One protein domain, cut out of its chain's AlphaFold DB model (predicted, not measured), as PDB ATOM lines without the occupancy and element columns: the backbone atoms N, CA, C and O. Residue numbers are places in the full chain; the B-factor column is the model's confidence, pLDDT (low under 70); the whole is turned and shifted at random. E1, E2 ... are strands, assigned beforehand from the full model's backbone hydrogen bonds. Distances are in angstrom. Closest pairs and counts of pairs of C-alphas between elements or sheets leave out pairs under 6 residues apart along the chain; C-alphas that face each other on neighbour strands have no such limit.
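What this domain is: This is residues 122 to 166 of the 171 residues of an uncharacterized protein of Lachnospiraceae bacterium (UniProt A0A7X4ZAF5). This is a long, narrow, twisted ribbon of three antiparallel strands side by side, with E2 in the middle; E1, the shortest, covers only part of E2, and E2 and E3 run on past it as a two-strand hairpin. The turn of that hairpin makes one end of the ribbon, and the loop of residues 129 to 140 makes the other. The printed part has 45 residues, with no named helix and three named strands along the chain, E1, E2 and E3, which is also their order in the sheet; the class is all strand. It is extended, with a radius of gyration of the C-alphas of 15.8 A, and it spans 53 by 13 by 8 A, a rod.

Where its parts are: Begin with the inner strand, E2, residues 141 to 151: find C-alpha 141 at (146.808, 256.522, 260.267), and from there the strand runs 33.2 A to C-alpha 151 at (165.516, 236.321, 278.892). After two residues between them, E3 follows; it takes in residues 154 to 165, the longest strand by residues, and runs 33.6 A from C-alpha 154 to C-alpha 165 at (148.663, 254.450, 255.987). Go back to the first printed residue for E1, residues 122 to 128, which is 19.6 A long and begins with C-alpha 122 at (153.690, 245.095, 274.611).

How they stand to each other: The sheet is a meander, each strand the antiparallel neighbour of the one before, and E1 and E3 are its edge strands. E2 and E3 form a hairpin with 168 degrees between their directions; look at N 151 and O 154, 2.8 A apart, near the turn, and at N 165 and O 141, 2.8 A apart, at the far end, both within hydrogen-bond range. Between these places, C-alphas 148 and 157 face each other at 4.3 A and C-alphas 147 and 159 at 5.0 A; O 147 is within hydrogen-bond range of N 158, at 2.8 A, and of N 159, at 3.4 A. E1 and E2 form the other hairpin, with 176 degrees between their directions. Here C-alphas 122 and 147 face each other at 4.5 A and C-alphas 128 and 141 at 4.3 A, and N 125 and O 144 are within hydrogen-bond range at 2.9 A. The sheet is twisted, with C-alphas up to 4.3 A off its best plane.

The domain as a whole: The two C-alphas farthest apart are those of Met 133 and Asn 152, at 52.9 A. The link from E1 to E2 is long, with 12 residues, and the link from E2 to E3 is tight, with 2. The printed part has no cut. The mean pLDDT of the printed part is 88.3; look at residues 132 to 136, in the long link, for the values under 70.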
ATOM      1  N   THR A 122     154.051 244.521 275.904       92.56
ATOM      2  CA  THR A 122     153.690 245.095 274.611       92.56
ATOM      3  C   THR A 122     153.644 246.608 274.704       92.56
ATOM      4  O   THR A 122     153.053 247.158 275.629       92.56
ATOM      5  N   VAL A 123     154.220 247.286 273.716       93.88
ATOM      6  CA  VAL A 123     154.049 248.724 273.510       93.88
ATOM      7  C   VAL A 123     153.217 248.891 272.252       93.88
ATOM      8  O   VAL A 123     153.692 248.620 271.151       93.88
ATOM      9  N   LEU A 124     151.967 249.305 272.428       93.56
ATOM     10  CA  LEU A 124     151.007 249.489 271.348       93.56
ATOM     11  C   LEU A 124     150.692 250.972 271.212       93.56
ATOM     12  O   LEU A 124     150.510 251.670 272.209       93.56
ATOM     13  N   GLY A 125     150.608 251.454 269.980       93.19
ATOM     14  CA  GLY A 125     150.184 252.816 269.733       93.19
ATOM     15  C   GLY A 125     149.569 252.985 268.366       93.19
ATOM     16  O   GLY A 125     150.019 252.433 267.365       93.19
ATOM     17  N   GLU A 126     148.534 253.806 268.335       93.31
ATOM     18  CA  GLU A 126     147.843 254.197 267.125       93.31
ATOM     19  C   GLU A 126     147.622 255.704 267.155       93.31
ATOM     20  O   GLU A 126     147.276 256.292 268.180       93.31
ATOM     21  N   LYS A 127     147.804 256.339 266.001       91.06
ATOM     22  CA  LYS A 127     147.397 257.717 265.775       91.06
ATOM     23  C   LYS A 127     146.655 257.803 264.457       91.06
ATOM     24  O   LYS A 127     147.244 257.644 263.390       91.06
ATOM     25  N   GLN A 128     145.366 258.102 264.535       88.69
ATOM     26  CA  GLN A 128     144.524 258.355 263.374       88.69
ATOM     27  C   GLN A 128     144.214 259.847 263.278       88.69
ATOM     28  O   GLN A 128     143.802 260.472 264.256       88.69
ATOM     29  N   LYS A 129     144.407 260.433 262.093       85.88
ATOM     30  CA  LYS A 129     143.914 261.784 261.822       85.88
ATOM     31  C   LYS A 129     142.450 261.674 261.393       85.88
ATOM     32  O   LYS A 129     142.099 260.825 260.581       85.88
ATOM     33  N   ILE A 130     141.603 262.534 261.945       82.56
ATOM     34  CA  ILE A 130     140.189 262.616 261.572       82.56
ATOM     35  C   ILE A 130     140.051 263.668 260.461       82.56
ATOM     36  O   ILE A 130     140.642 264.747 260.557       82.56
ATOM     37  N   GLY A 131     139.366 263.307 259.372       76.19
ATOM     38  CA  GLY A 131     139.153 264.141 258.184       76.19
ATOM     39  C   GLY A 131     138.063 265.207 258.347       76.19
ATOM     40  O   GLY A 131     137.608 265.471 259.459       76.19
ATOM     41  N   GLY A 132     137.660 265.832 257.234       69.56
ATOM     42  CA  GLY A 132     136.663 266.908 257.208       69.56
ATOM     43  C   GLY A 132     135.257 266.496 257.669       69.56
ATOM     44  O   GLY A 132     134.986 265.347 258.027       69.56
ATOM     45  N   MET A 133     134.343 267.471 257.670       66.69
ATOM     46  CA  MET A 133     132.970 267.326 258.168       66.69
ATOM     47  C   MET A 133     132.268 266.116 257.521       66.69
ATOM     48  O   MET A 133     132.104 266.061 256.304       66.69
ATOM     49  N   GLY A 134     131.866 265.138 258.340       69.06
ATOM     50  CA  GLY A 134     131.185 263.917 257.891       69.06
ATOM     51  C   GLY A 134     132.031 262.636 257.858       69.06
ATOM     52  O   GLY A 134     131.509 261.625 257.401       69.06
ATOM     53  N   PHE A 135     133.288 262.650 258.335       68.31
ATOM     54  CA  PHE A 135     134.168 261.463 258.440       68.31
ATOM     55  C   PHE A 135     134.397 260.711 257.116       68.31
ATOM     56  O   PHE A 135     134.731 259.528 257.123       68.31
ATOM     57  N   ARG A 136     134.198 261.381 255.976       68.44
ATOM     58  CA  ARG A 136     134.293 260.755 254.648       68.44
ATOM     59  C   ARG A 136     135.728 260.610 254.156       68.44
ATOM     60  O   ARG A 136     136.002 259.712 253.373       68.44
ATOM     61  N   ASP A 137     136.635 261.446 254.652       77.31
ATOM     62  CA  ASP A 137     138.041 261.387 254.270       77.31
ATOM     63  C   ASP A 137     138.817 260.516 255.258       77.31
ATOM     64  O   ASP A 137     138.711 260.698 256.477       77.31
ATOM     65  N   PHE A 138     139.672 259.636 254.738       84.06
ATOM     66  CA  PHE A 138     140.726 258.994 255.514       84.06
ATOM     67  C   PHE A 138     142.039 259.756 255.283       84.06
ATOM     68  O   PHE A 138     142.741 259.480 254.314       84.06
ATOM     69  N   PRO A 139     142.412 260.725 256.142       85.12
ATOM     70  CA  PRO A 139     143.620 261.533 255.957       85.12
ATOM     71  C   PRO A 139     144.899 260.827 256.442       85.12
ATOM     72  O   PRO A 139     145.968 261.439 256.452       85.12
ATOM     73  N   GLY A 140     144.795 259.564 256.862       87.94
ATOM     74  CA  GLY A 140     145.913 258.716 257.254       87.94
ATOM     75  C   GLY A 140     145.883 258.249 258.711       87.94
ATOM     76  O   GLY A 140     145.231 258.834 259.583       87.94
ATOM     77  N   ARG A 141     146.638 257.179 258.964       91.88
ATOM     78  CA  ARG A 141     146.808 256.522 260.267       91.88
ATOM     79  C   ARG A 141     148.237 256.019 260.391       91.88
ATOM     80  O   ARG A 141     148.796 255.514 259.420       91.88
ATOM     81  N   SER A 142     148.814 256.128 261.574       93.19
ATOM     82  CA  SER A 142     150.057 255.451 261.926       93.19
ATOM     83  C   SER A 142     149.807 254.489 263.072       93.19
ATOM     84  O   SER A 142     149.127 254.848 264.031       93.19
ATOM     85  N   GLU A 143     150.392 253.310 262.988       94.81
ATOM     86  CA  GLU A 143     150.335 252.273 264.008       94.81
ATOM     87  C   GLU A 143     151.748 251.808 264.308       94.81
ATOM     88  O   GLU A 143     152.585 251.698 263.407       94.81
ATOM     89  N   PHE A 144     152.002 251.502 265.571       94.38
ATOM     90  CA  PHE A 144     153.207 250.819 265.981       94.38
ATOM     91  C   PHE A 144     152.902 249.779 267.047       94.38
ATOM     92  O   PHE A 144     152.015 249.946 267.886       94.38
ATOM     93  N   SER A 145     153.661 248.695 267.000       94.62
ATOM     94  CA  SER A 145     153.583 247.610 267.964       94.62
ATOM     95  C   SER A 145     154.978 247.061 268.201       94.62
ATOM     96  O   SER A 145     155.659 246.639 267.266       94.62
ATOM     97  N   TYR A 146     155.391 247.048 269.460       95.50
ATOM     98  CA  TYR A 146     156.603 246.381 269.908       95.50
ATOM     99  C   TYR A 146     156.229 245.334 270.943       95.50
ATOM    100  O   TYR A 146     155.336 245.572 271.758       95.50
ATOM    101  N   SER A 147     156.933 244.207 270.953       94.56
ATOM    102  CA  SER A 147     156.855 243.266 272.067       94.56
ATOM    103  C   SER A 147     158.231 242.945 272.617       94.56
ATOM    104  O   SER A 147     159.235 242.949 271.896       94.56
ATOM    105  N   TYR A 148     158.262 242.691 273.915       96.12
ATOM    106  CA  TYR A 148     159.450 242.380 274.681       96.12
ATOM    107  C   TYR A 148     159.173 241.187 275.582       96.12
ATOM    108  O   TYR A 148     158.032 240.955 275.968       96.12
ATOM    109  N   TYR A 149     160.218 240.460 275.936       94.50
ATOM    110  CA  TYR A 149     160.148 239.308 276.822       94.50
ATOM    111  C   TYR A 149     161.376 239.276 277.726       94.50
ATOM    112  O   TYR A 149     162.382 239.946 277.465       94.50
ATOM    113  N   TRP A 150     161.269 238.528 278.816       92.31
ATOM    114  CA  TRP A 150     162.368 238.330 279.747       92.31
ATOM    115  C   TRP A 150     163.236 237.151 279.310       92.31
ATOM    116  O   TRP A 150     162.733 236.051 279.111       92.31
ATOM    117  N   ASP A 151     164.545 237.365 279.209       91.00
ATOM    118  CA  ASP A 151     165.516 236.321 278.892       91.00
ATOM    119  C   ASP A 151     166.804 236.534 279.692       91.00
ATOM    120  O   ASP A 151     167.511 237.530 279.512       91.00
ATOM    121  N   ASN A 152     167.107 235.584 280.581       87.62
ATOM    122  CA  ASN A 152     168.380 235.484 281.298       87.62
ATOM    123  C   ASN A 152     168.876 236.807 281.915       87.62
ATOM    124  O   ASN A 152     170.031 237.202 281.753       87.62
ATOM    125  N   GLY A 153     168.004 237.517 282.636       87.06
ATOM    126  CA  GLY A 153     168.389 238.760 283.314       87.06
ATOM    127  C   GLY A 153     168.130 240.036 282.515       87.06
ATOM    128  O   GLY A 153     168.346 241.123 283.054       87.06
ATOM    129  N   GLN A 154     167.681 239.929 281.264       92.44
ATOM    130  CA  GLN A 154     167.522 241.062 280.359       92.44
ATOM    131  C   GLN A 154     166.153 241.057 279.684       92.44
ATOM    132  O   GLN A 154     165.588 240.011 279.382       92.44
ATOM    133  N   ILE A 155     165.637 242.254 279.409       93.88
ATOM    134  CA  ILE A 155     164.456 242.427 278.568       93.88
ATOM    135  C   ILE A 155     164.931 242.473 277.118       93.88
ATOM    136  O   ILE A 155     165.722 243.342 276.747       93.88
ATOM    137  N   LYS A 156     164.450 241.541 276.296       96.00
ATOM    138  CA  LYS A 156     164.776 241.462 274.872       96.00
ATOM    139  C   LYS A 156     163.562 241.814 274.036       96.00
ATOM    140  O   LYS A 156     162.436 241.466 274.372       96.00
ATOM    141  N   ARG A 157     163.793 242.522 272.933       95.00
ATOM    142  CA  ARG A 157     162.748 242.843 271.960       95.00
ATOM    143  C   ARG A 157     162.502 241.634 271.062       95.00
ATOM    144  O   ARG A 157     163.450 241.121 270.477       95.00
ATOM    145  N   ASN A 158     161.247 241.220 270.945       92.88
ATOM    146  CA  ASN A 158     160.823 240.097 270.109       92.88
ATOM    147  C   ASN A 158     160.284 240.569 268.749       92.88
ATOM    148  O   ASN A 158     160.640 240.030 267.708       92.88
ATOM    149  N   HIS A 159     159.454 241.613 268.748       90.81
ATOM    150  CA  HIS A 159     158.769 242.094 267.549       90.81
ATOM    151  C   HIS A 159     158.785 243.623 267.464       90.81
ATOM    152  O   HIS A 159     158.727 244.312 268.484       90.81
ATOM    153  N   GLU A 160     158.837 244.141 266.237       93.31
ATOM    154  CA  GLU A 160     158.717 245.558 265.894       93.31
ATOM    155  C   GLU A 160     157.914 245.693 264.594       93.31
ATOM    156  O   GLU A 160     158.333 245.214 263.540       93.31
ATOM    157  N   VAL A 161     156.774 246.375 264.669       91.88
ATOM    158  CA  VAL A 161     155.986 246.806 263.513       91.88
ATOM    159  C   VAL A 161     155.759 248.299 263.609       91.88
ATOM    160  O   VAL A 161     155.336 248.815 264.642       91.88
ATOM    161  N   PHE A 162     155.993 248.976 262.493       92.25
ATOM    162  CA  PHE A 162     155.637 250.368 262.288       92.25
ATOM    163  C   PHE A 162     154.977 250.498 260.919       92.25
ATOM    164  O   PHE A 162     155.571 250.158 259.894       92.25
ATOM    165  N   HIS A 163     153.738 250.974 260.894       93.06
ATOM    166  CA  HIS A 163     152.958 251.104 259.674       93.06
ATOM    167  C   HIS A 163     152.354 252.500 259.570       93.06
ATOM    168  O   HIS A 163     151.771 253.015 260.519       93.06
ATOM    169  N   VAL A 164     152.468 253.114 258.391       91.12
ATOM    170  CA  VAL A 164     151.842 254.405 258.089       91.12
ATOM    171  C   VAL A 164     150.959 254.238 256.863       91.12
ATOM    172  O   VAL A 164     151.452 254.063 255.747       91.12
ATOM    173  N   ARG A 165     149.645 254.336 257.064       88.88
ATOM    174  CA  ARG A 165     148.663 254.450 255.987       88.88
ATOM    175  C   ARG A 165     148.507 255.911 255.605       88.88
ATOM    176  O   ARG A 165     148.113 256.743 256.422       88.88
ATOM    177  N   LYS A 166     148.830 256.209 254.351       86.75
ATOM    178  CA  LYS A 166     148.656 257.529 253.737       86.75
ATOM    179  C   LYS A 166     147.183 257.772 253.377       86.75
ATOM    180  O   LYS A 166     146.410 256.811 253.375       86.75
TER     181      LYS A 166